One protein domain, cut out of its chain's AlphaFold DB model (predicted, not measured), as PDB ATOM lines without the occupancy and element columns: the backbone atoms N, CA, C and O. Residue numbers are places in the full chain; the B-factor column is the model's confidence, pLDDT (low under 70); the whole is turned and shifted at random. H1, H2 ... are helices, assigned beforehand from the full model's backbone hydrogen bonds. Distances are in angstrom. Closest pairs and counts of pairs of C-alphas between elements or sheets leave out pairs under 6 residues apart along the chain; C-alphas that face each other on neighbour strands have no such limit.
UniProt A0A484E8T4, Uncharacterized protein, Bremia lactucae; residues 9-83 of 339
ATOM      1  N   LEU A   9      54.703  20.466  34.282       42.25
ATOM      2  CA  LEU A   9      54.021  21.775  34.360       42.25
ATOM      3  C   LEU A   9      52.623  21.823  33.736       42.25
ATOM      4  O   LEU A   9      51.983  22.874  33.755       42.25
ATOM      5  N   ARG A  10      52.112  20.718  33.178       47.62
ATOM      6  CA  ARG A  10      50.733  20.688  32.668       47.62
ATOM      7  C   ARG A  10      49.734  20.565  33.807       47.62
ATOM      8  O   ARG A  10      49.134  19.525  34.032       47.62
ATOM      9  N   ALA A  11      49.549  21.682  34.481       43.50
ATOM     10  CA  ALA A  11      48.366  22.025  35.226       43.50
ATOM     11  C   ALA A  11      47.571  23.042  34.396       43.50
ATOM     12  O   ALA A  11      48.141  23.941  33.779       43.50
ATOM     13  N   ASN A  12      46.245  22.939  34.374       45.50
ATOM     14  CA  ASN A  12      45.425  24.067  33.952       45.50
ATOM     15  C   ASN A  12      45.613  25.252  34.930       45.50
ATOM     16  O   ASN A  12      46.286  25.133  35.950       45.50
ATOM     17  N   ALA A  13      44.933  26.373  34.679       38.88
ATOM     18  CA  ALA A  13      44.920  27.575  35.524       38.88
ATOM     19  C   ALA A  13      44.580  27.361  37.027       38.88
ATOM     20  O   ALA A  13      44.563  28.318  37.795       38.88
ATOM     21  N   ARG A  14      44.262  26.133  37.453       43.97
ATOM     22  CA  ARG A  14      43.966  25.739  38.834       43.97
ATOM     23  C   ARG A  14      44.900  24.648  39.374       43.97
ATOM     24  O   ARG A  14      44.542  24.011  40.355       43.97
ATOM     25  N   GLY A  15      46.041  24.370  38.738       44.81
ATOM     26  CA  GLY A  15      46.941  23.315  39.222       44.81
ATOM     27  C   GLY A  15      46.581  21.900  38.743       44.81
ATOM     28  O   GLY A  15      47.169  20.943  39.225       44.81
ATOM     29  N   ALA A  16      45.622  21.738  37.818       50.91
ATOM     30  CA  ALA A  16      45.019  20.437  37.515       50.91
ATOM     31  C   ALA A  16      45.413  19.872  36.134       50.91
ATOM     32  O   ALA A  16      45.107  20.469  35.102       50.91
ATOM     33  N   LEU A  17      46.014  18.678  36.134       53.16
ATOM     34  CA  LEU A  17      46.428  17.817  35.009       53.16
ATOM     35  C   LEU A  17      45.458  17.732  33.810       53.16
ATOM     36  O   LEU A  17      45.870  17.678  32.653       53.16
ATOM     37  N   THR A  18      44.155  17.739  34.087       52.28
ATOM     38  CA  THR A  18      43.066  17.654  33.089       52.28
ATOM     39  C   THR A  18      41.969  18.690  33.334       52.28
ATOM     40  O   THR A  18      40.929  18.677  32.682       52.28
ATOM     41  N   GLY A  19      42.146  19.563  34.330       49.62
ATOM     42  CA  GLY A  19      41.043  20.302  34.940       49.62
ATOM     43  C   GLY A  19      39.908  19.419  35.460       49.62
ATOM     44  O   GLY A  19      39.942  18.190  35.370       49.62
ATOM     45  N   ARG A  20      38.839  20.059  35.948       46.19
ATOM     46  CA  ARG A  20      37.534  19.410  36.177       46.19
ATOM     47  C   ARG A  20      36.846  19.020  34.850       46.19
ATOM     48  O   ARG A  20      35.626  19.027  34.773       46.19
ATOM     49  N   ALA A  21      37.599  18.718  33.786       43.19
ATOM     50  CA  ALA A  21      37.045  18.363  32.479       43.19
ATOM     51  C   ALA A  21      36.339  16.996  32.487       43.19
ATOM     52  O   ALA A  21      35.636  16.662  31.539       43.19
ATOM     53  N   SER A  22      36.500  16.203  33.553       60.47
ATOM     54  CA  SER A  22      35.614  15.075  33.833       60.47
ATOM     55  C   SER A  22      35.412  14.879  35.336       60.47
ATOM     56  O   SER A  22      36.313  15.132  36.138       60.47
ATOM     57  N   THR A  23      34.244  14.358  35.710       65.50
ATOM     58  CA  THR A  23      33.918  13.854  37.058       65.50
ATOM     59  C   THR A  23      34.817  12.700  37.508       65.50
ATOM     60  O   THR A  23      34.859  12.367  38.688       65.50
ATOM     61  N   ASN A  24      35.548  12.075  36.584       70.06
ATOM     62  CA  ASN A  24      36.499  11.017  36.906       70.06
ATOM     63  C   ASN A  24      37.851  11.586  37.342       70.06
ATOM     64  O   ASN A  24      38.507  10.996  38.193       70.06
ATOM     65  N   ALA A  25      38.243  12.750  36.816       66.50
ATOM     66  CA  ALA A  25      39.491  13.398  37.194       66.50
ATOM     67  C   ALA A  25      39.475  13.880  38.656       66.50
ATOM     68  O   ALA A  25      40.488  13.734  39.332       66.50
ATOM     69  N   SER A  26      38.334  14.375  39.171       75.00
ATOM     70  CA  SER A  26      38.185  14.799  40.583       75.00
ATOM     71  C   SER A  26      38.604  13.713  41.573       75.00
ATOM     72  O   SER A  26      39.296  14.005  42.536       75.00
ATOM     73  N   ARG A  27      38.298  12.449  41.270       83.88
ATOM     74  CA  ARG A  27      38.582  11.302  42.144       83.88
ATOM     75  C   ARG A  27      40.080  11.048  42.346       83.88
ATOM     76  O   ARG A  27      40.477  10.559  43.398       83.88
ATOM     77  N   PHE A  28      40.908  11.381  41.356       83.75
ATOM     78  CA  PHE A  28      42.366  11.309  41.485       83.75
ATOM     79  C   PHE A  28      42.910  12.494  42.296       83.75
ATOM     80  O   PHE A  28      43.794  12.299  43.130       83.75
ATOM     81  N   TYR A  29      42.329  13.692  42.143       77.00
ATOM     82  CA  TYR A  29      42.676  14.851  42.979       77.00
ATOM     83  C   TYR A  29      42.346  14.620  44.453       77.00
ATOM     84  O   TYR A  29      43.176  14.928  45.301       77.00
ATOM     85  N   ASP A  30      41.190  14.021  44.756       82.06
ATOM     86  CA  ASP A  30      40.781  13.698  46.132       82.06
ATOM     87  C   ASP A  30      41.762  12.721  46.810       82.06
ATOM     88  O   ASP A  30      41.873  12.675  48.031       82.06
ATOM     89  N   LYS A  31      42.529  11.966  46.011       84.56
ATOM     90  CA  LYS A  31      43.609  11.068  46.455       84.56
ATOM     91  C   LYS A  31      45.002  11.712  46.401       84.56
ATOM     92  O   LYS A  31      46.022  11.034  46.550       84.56
ATOM     93  N   GLY A  32      45.063  13.020  46.169       82.56
ATOM     94  CA  GLY A  32      46.292  13.803  46.145       82.56
ATOM     95  C   GLY A  32      47.144  13.619  44.889       82.56
ATOM     96  O   GLY A  32      48.338  13.890  44.963       82.56
ATOM     97  N   TYR A  33      46.575  13.149  43.771       81.38
ATOM     98  CA  TYR A  33      47.238  13.144  42.460       81.38
ATOM     99  C   TYR A  33      46.881  14.430  41.718       81.38
ATOM    100  O   TYR A  33      45.929  14.489  40.939       81.38
ATOM    101  N   VAL A  34      47.631  15.487  42.010       72.88
ATOM    102  CA  VAL A  34      47.441  16.827  41.441       72.88
ATOM    103  C   VAL A  34      48.257  17.022  40.161       72.88
ATOM    104  O   VAL A  34      47.837  17.740  39.252       72.88
ATOM    105  N   ARG A  35      49.393  16.327  40.056       70.94
ATOM    106  CA  ARG A  35      50.359  16.386  38.954       70.94
ATOM    107  C   ARG A  35      50.600  14.998  38.380       70.94
ATOM    108  O   ARG A  35      50.412  13.983  39.041       70.94
ATOM    109  N   LEU A  36      51.097  14.957  37.145       72.81
ATOM    110  CA  LEU A  36      51.490  13.694  36.514       72.81
ATOM    111  C   LEU A  36      52.647  13.030  37.254       72.81
ATOM    112  O   LEU A  36      52.684  11.810  37.370       72.81
ATOM    113  N   GLN A  37      53.540  13.857  37.796       72.19
ATOM    114  CA  GLN A  37      54.673  13.408  38.583       72.19
ATOM    115  C   GLN A  37      54.243  12.652  39.843       72.19
ATOM    116  O   GLN A  37      54.937  11.730  40.232       72.19
ATOM    117  N   ASP A  38      53.069  12.933  40.419       78.19
ATOM    118  CA  ASP A  38      52.617  12.221  41.622       78.19
ATOM    119  C   ASP A  38      52.365  10.726  41.345       78.19
ATOM    120  O   ASP A  38      52.459   9.910  42.257       78.19
ATOM    121  N   PHE A  39      52.069  10.346  40.094       83.94
ATOM    122  CA  PHE A  39      51.997   8.935  39.699       83.94
ATOM    123  C   PHE A  39      53.393   8.312  39.622       83.94
ATOM    124  O   PHE A  39      53.611   7.219  40.136       83.94
ATOM    125  N   VAL A  40      54.350   9.033  39.039       78.31
ATOM    126  CA  VAL A  40      55.733   8.570  38.884       78.31
ATOM    127  C   VAL A  40      56.442   8.477  40.235       78.31
ATOM    128  O   VAL A  40      57.086   7.475  40.508       78.31
ATOM    129  N   ASP A  41      56.280   9.472  41.102       74.81
ATOM    130  CA  ASP A  41      56.918   9.516  42.420       74.81
ATOM    131  C   ASP A  41      56.374   8.424  43.349       74.81
ATOM    132  O   ASP A  41      57.121   7.855  44.137       74.81
ATOM    133  N   ARG A  42      55.070   8.118  43.268       84.75
ATOM    134  CA  ARG A  42      54.430   7.134  44.160       84.75
ATOM    135  C   ARG A  42      54.470   5.706  43.628       84.75
ATOM    136  O   ARG A  42      54.504   4.778  44.425       84.75
ATOM    137  N   HIS A  43      54.449   5.532  42.306       84.88
ATOM    138  CA  HIS A  43      54.273   4.221  41.660       84.88
ATOM    139  C   HIS A  43      55.345   3.896  40.626       84.88
ATOM    140  O   HIS A  43      55.220   2.916  39.891       84.88
ATOM    141  N   GLY A  44      56.354   4.754  40.474       78.50
ATOM    142  CA  GLY A  44      57.393   4.604  39.458       78.50
ATOM    143  C   GLY A  44      56.867   4.660  38.023       78.50
ATOM    144  O   GLY A  44      57.600   4.312  37.101       78.50
ATOM    145  N   SER A  45      55.604   5.043  37.799       81.62
ATOM    146  CA  SER A  45      54.974   4.928  36.488       81.62
ATOM    147  C   SER A  45      53.928   5.999  36.179       81.62
ATOM    148  O   SER A  45      53.311   6.592  37.057       81.62
ATOM    149  N   PHE A  46      53.730   6.262  34.887       82.81
ATOM    150  CA  PHE A  46      52.627   7.074  34.376       82.81
ATOM    151  C   PHE A  46      51.268   6.374  34.589       82.81
ATOM    152  O   PHE A  46      51.227   5.152  34.712       82.81
ATOM    153  N   PRO A  47      50.137   7.115  34.584       84.00
ATOM    154  CA  PRO A  47      48.798   6.585  34.864       84.00
ATOM    155  C   PRO A  47      48.306   5.604  33.787       84.00
ATOM    156  O   PRO A  47      47.553   5.969  32.882       84.00
ATOM    157  N   THR A  48      48.715   4.343  33.892       87.50
ATOM    158  CA  THR A  48      48.182   3.239  33.087       87.50
ATOM    159  C   THR A  48      46.754   2.902  33.534       87.50
ATOM    160  O   THR A  48      46.355   3.241  34.653       87.50
ATOM    161  N   PRO A  49      45.942   2.229  32.695       88.38
ATOM    162  CA  PRO A  49      44.602   1.808  33.098       88.38
ATOM    163  C   PRO A  49      44.593   0.940  34.363       88.38
ATOM    164  O   PRO A  49      43.723   1.136  35.205       88.38
ATOM    165  N   SER A  50      45.560   0.028  34.515       88.38
ATOM    166  CA  SER A  50      45.684  -0.843  35.691       88.38
ATOM    167  C   SER A  50      45.993  -0.044  36.955       88.38
ATOM    168  O   SER A  50      45.231  -0.127  37.916       88.38
ATOM    169  N   LEU A  51      47.015   0.815  36.914       89.31
ATOM    170  CA  LEU A  51      47.376   1.679  38.040       89.31
ATOM    171  C   LEU A  51      46.218   2.605  38.433       89.31
ATOM    172  O   LEU A  51      45.930   2.832  39.606       89.31
ATOM    173  N   CYS A  52      45.503   3.139  37.444       89.50
ATOM    174  CA  CYS A  52      44.343   3.980  37.697       89.50
ATOM    175  C   CYS A  52      43.195   3.215  38.379       89.50
ATOM    176  O   CYS A  52      42.478   3.809  39.180       89.50
ATOM    177  N   VAL A  53      42.996   1.926  38.069       90.94
ATOM    178  CA  VAL A  53      42.002   1.084  38.759       90.94
ATOM    179  C   VAL A  53      42.407   0.852  40.209       90.94
ATOM    180  O   VAL A  53      41.556   1.003  41.084       90.94
ATOM    181  N   GLU A  54      43.681   0.545  40.450       90.50
ATOM    182  CA  GLU A  54      44.253   0.332  41.783       90.50
ATOM    183  C   GLU A  54      44.096   1.579  42.665       90.50
ATOM    184  O   GLU A  54      43.509   1.531  43.744       90.50
ATOM    185  N   ILE A  55      44.486   2.753  42.158       90.69
ATOM    186  CA  ILE A  55      44.328   4.019  42.886       90.69
ATOM    187  C   ILE A  55      42.857   4.267  43.257       90.69
ATOM    188  O   ILE A  55      42.560   4.767  44.346       90.69
ATOM    189  N   LEU A  56      41.923   3.910  42.371       90.00
ATOM    190  CA  LEU A  56      40.482   4.086  42.552       90.00
ATOM    191  C   LEU A  56      39.797   2.946  43.319       90.00
ATOM    192  O   LEU A  56      38.570   2.971  43.435       90.00
ATOM    193  N   GLU A  57      40.534   1.961  43.836       87.38
ATOM    194  CA  GLU A  57      39.953   0.758  44.435       87.38
ATOM    195  C   GLU A  57      38.973   1.087  45.569       87.38
ATOM    196  O   GLU A  57      37.834   0.622  45.548       87.38
ATOM    197  N   ASN A  58      39.374   2.005  46.453       82.56
ATOM    198  CA  ASN A  58      38.596   2.462  47.612       82.56
ATOM    199  C   ASN A  58      37.642   3.632  47.311       82.56
ATOM    200  O   ASN A  58      37.191   4.326  48.219       82.56
ATOM    201  N   THR A  59      37.369   3.925  46.041       86.50
ATOM    202  CA  THR A  59      36.431   4.984  45.658       86.50
ATOM    203  C   THR A  59      35.066   4.379  45.337       86.50
ATOM    204  O   THR A  59      34.972   3.410  44.593       86.50
ATOM    205  N   SER A  60      33.985   4.982  45.844       86.50
ATOM    206  CA  SER A  60      32.622   4.510  45.572       86.50
ATOM    207  C   SER A  60      32.267   4.640  44.087       86.50
ATOM    208  O   SER A  60      32.229   5.745  43.529       86.50
ATOM    209  N   PHE A  61      32.013   3.507  43.431       87.75
ATOM    210  CA  PHE A  61      31.499   3.429  42.067       87.75
ATOM    211  C   PHE A  61      30.230   2.570  42.040       87.75
ATOM    212  O   PHE A  61      30.175   1.567  42.746       87.75
ATOM    213  N   PRO A  62      29.247   2.888  41.173       87.12
ATOM    214  CA  PRO A  62      28.041   2.069  41.020       87.12
ATOM    215  C   PRO A  62      28.325   0.621  40.601       87.12
ATOM    216  O   PRO A  62      27.513  -0.263  40.837       87.12
ATOM    217  N   SER A  63      29.458   0.377  39.936       88.75
ATOM    218  CA  SER A  63      29.916  -0.967  39.590       88.75
ATOM    219  C   SER A  63      31.424  -1.000  39.308       88.75
ATOM    220  O   SER A  63      32.000   0.028  38.915       88.75
ATOM    221  N   PRO A  64      32.070  -2.179  39.409       87.19
ATOM    222  CA  PRO A  64      33.468  -2.360  39.007       87.19
ATOM    223  C   PRO A  64      33.733  -1.945  37.552       87.19
ATOM    224  O   PRO A  64      34.749  -1.320  37.256       87.19
ATOM    225  N   ALA A  65      32.782  -2.198  36.645       87.56
ATOM    226  CA  ALA A  65      32.895  -1.812  35.239       87.56
ATOM    227  C   ALA A  65      32.979  -0.286  35.050       87.56
ATOM    228  O   ALA A  65      33.753   0.201  34.223       87.56
ATOM    229  N   LYS A  66      32.227   0.495  35.841       86.81
ATOM    230  CA  LYS A  66      32.290   1.967  35.803       86.81
ATOM    231  C   LYS A  66      33.629   2.494  36.323       86.81
ATOM    232  O   LYS A  66      34.138   3.463  35.759       86.81
ATOM    233  N   ARG A  67      34.223   1.839  37.327       89.50
ATOM    234  CA  ARG A  67      35.580   2.143  37.812       89.50
ATOM    235  C   ARG A  67      36.621   1.914  36.715       89.50
ATOM    236  O   ARG A  67      37.377   2.830  36.399       89.50
ATOM    237  N   SER A  68      36.599   0.749  36.068       88.12
ATOM    238  CA  SER A  68      37.513   0.432  34.959       88.12
ATOM    239  C   SER A  68      37.346   1.385  33.773       88.12
ATOM    240  O   SER A  68      38.332   1.834  33.186       88.12
ATOM    241  N   ALA A  69      36.108   1.769  33.445       85.44
ATOM    242  CA  ALA A  69      35.838   2.753  32.400       85.44
ATOM    243  C   ALA A  69      36.401   4.144  32.743       85.44
ATOM    244  O   ALA A  69      36.992   4.792  31.876       85.44
ATOM    245  N   ALA A  70      36.256   4.591  33.996       85.38
ATOM    246  CA  ALA A  70      36.808   5.855  34.481       85.38
ATOM    247  C   ALA A  70      38.344   5.869  34.430       85.38
ATOM    248  O   ALA A  70      38.928   6.807  33.883       85.38
ATOM    249  N   ALA A  71      38.979   4.803  34.922       87.19
ATOM    250  CA  ALA A  71      40.425   4.607  34.883       87.19
ATOM    251  C   ALA A  71      40.967   4.611  33.445       87.19
ATOM    252  O   ALA A  71      41.867   5.381  33.109       87.19
ATOM    253  N   GLY A  72      40.360   3.820  32.554       85.44
ATOM    254  CA  GLY A  72      40.757   3.761  31.149       85.44
ATOM    255  C   GLY A  72      40.536   5.082  30.407       85.44
ATOM    256  O   GLY A  72      41.344   5.456  29.557       85.44
ATOM    257  N   PHE A  73      39.466   5.820  30.720       83.94
ATOM    258  CA  PHE A  73      39.226   7.142  30.140       83.94
ATOM    259  C   PHE A  73      40.300   8.152  30.559       83.94
ATOM    260  O   PHE A  73      40.831   8.853  29.697       83.94
ATOM    261  N   PHE A  74      40.646   8.195  31.850       83.44
ATOM    262  CA  PHE A  74      41.689   9.078  32.370       83.44
ATOM    263  C   PHE A  74      43.051   8.763  31.742       83.44
ATOM    264  O   PHE A  74      43.664   9.646  31.143       83.44
ATOM    265  N   ALA A  75      43.466   7.492  31.763       82.56
ATOM    266  CA  ALA A  75      44.712   7.038  31.149       82.56
ATOM    267  C   ALA A  75      44.789   7.408  29.657       82.56
ATOM    268  O   ALA A  75      45.794   7.937  29.191       82.56
ATOM    269  N   ARG A  76      43.702   7.226  28.891       79.69
ATOM    270  CA  ARG A  76      43.660   7.638  27.475       79.69
ATOM    271  C   ARG A  76      43.752   9.148  27.289       79.69
ATOM    272  O   ARG A  76      44.400   9.587  26.341       79.69
ATOM    273  N   GLN A  77      43.103   9.948  28.136       76.56
ATOM    274  CA  GLN A  77      43.225  11.405  28.058       76.56
ATOM    275  C   GLN A  77      44.664  11.851  28.306       76.56
ATOM    276  O   GLN A  77      45.192  12.634  27.519       76.56
ATOM    277  N   VAL A  78      45.304  11.319  29.347       75.44
ATOM    278  CA  VAL A  78      46.708  11.610  29.649       75.44
ATOM    279  C   VAL A  78      47.614  11.131  28.512       75.44
ATOM    280  O   VAL A  78      48.448  11.897  28.039       75.44
ATOM    281  N   GLY A  79      47.396   9.923  27.988       74.25
ATOM    282  CA  GLY A  79      48.135   9.389  26.843       74.25
ATOM    283  C   GLY A  79      48.026  10.275  25.600       74.25
ATOM    284  O   GLY A  79      49.042  10.650  25.024       74.25
ATOM    285  N   ARG A  80      46.819  10.725  25.230       71.56
ATOM    286  CA  ARG A  80      46.624  11.687  24.124       71.56
ATOM    287  C   ARG A  80      47.326  13.014  24.381       71.56
ATOM    288  O   ARG A  80      47.907  13.594  23.471       71.56
ATOM    289  N   LEU A  81      47.261  13.501  25.616       65.50
ATOM    290  CA  LEU A  81      47.857  14.766  26.023       65.50
ATOM    291  C   LEU A  81      49.391  14.712  25.930       65.50
ATOM    292  O   LEU A  81      50.008  15.686  25.496       65.50
ATOM    293  N   LEU A  82      49.990  13.577  26.285       64.69
ATOM    294  CA  LEU A  82      51.433  13.332  26.216       64.69
ATOM    295  C   LEU A  82      51.903  12.786  24.864       64.69
ATOM    296  O   LEU A  82      53.105  12.718  24.632       64.69
ATOM    297  N   ASN A  83      50.976  12.414  23.981       64.06
ATOM    298  CA  ASN A  83      51.260  11.667  22.758       64.06
ATOM    299  C   ASN A  83      51.986  10.330  23.041       64.06
ATOM    300  O   ASN A  83      52.943   9.981  22.354       64.06
TER     301      ASN A  83
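AT A GLANCE: This is residues 9 to 83 of the 339 residues of an uncharacterized protein of Bremia lactucae (UniProt A0A484E8T4). One long helix, H4, has two short helices, H1 and H3, packed across it; a third, H2, touches no helix, and residues 9 to 22 have no named element. The printed part has 75 residues with four named helices, H1 to H4 along the chain, class all helix. It is compact, radius of gyration of the C-alphas 11.4 A, spans 33 by 25 by 23 A.

HOW THE PARTS SIT: Past residue 22, find H1, residues 23 to 29; it touches residues 70 to 74 alone of H4, residues 64 to 82, about perpendicular at 76 degrees, closest C-alphas Asn 24 and Ala 70, 5.7 A. H2, residues 37 to 43, is apart from H1 and H4, and only just apart from H3, residues 49 to 55, at 8.2 A. H3 touches residues 67 to 75 alone of H4 at a steep tilt of 64 degrees, opposite ways, closest C-alphas Pro 49 and Gly 72, 4.7 A. In H2, H3 and H4 every O i to N i+4 pair is within hydrogen-bond range; in H1 1 of 3, with 3 of 4 O i to N i+3 pairs.

IN THESE COORDINATES: Find C-alpha 23 at (33.918, 13.854, 37.058), where H1 begins; H4 runs 27.1 A to C-alpha 82 at (51.433, 13.332, 26.216).

THE WHOLE: The printed part has no cut and no long link. Residues 9 to 23, 25 and 81 to 83 have pLDDT under 70.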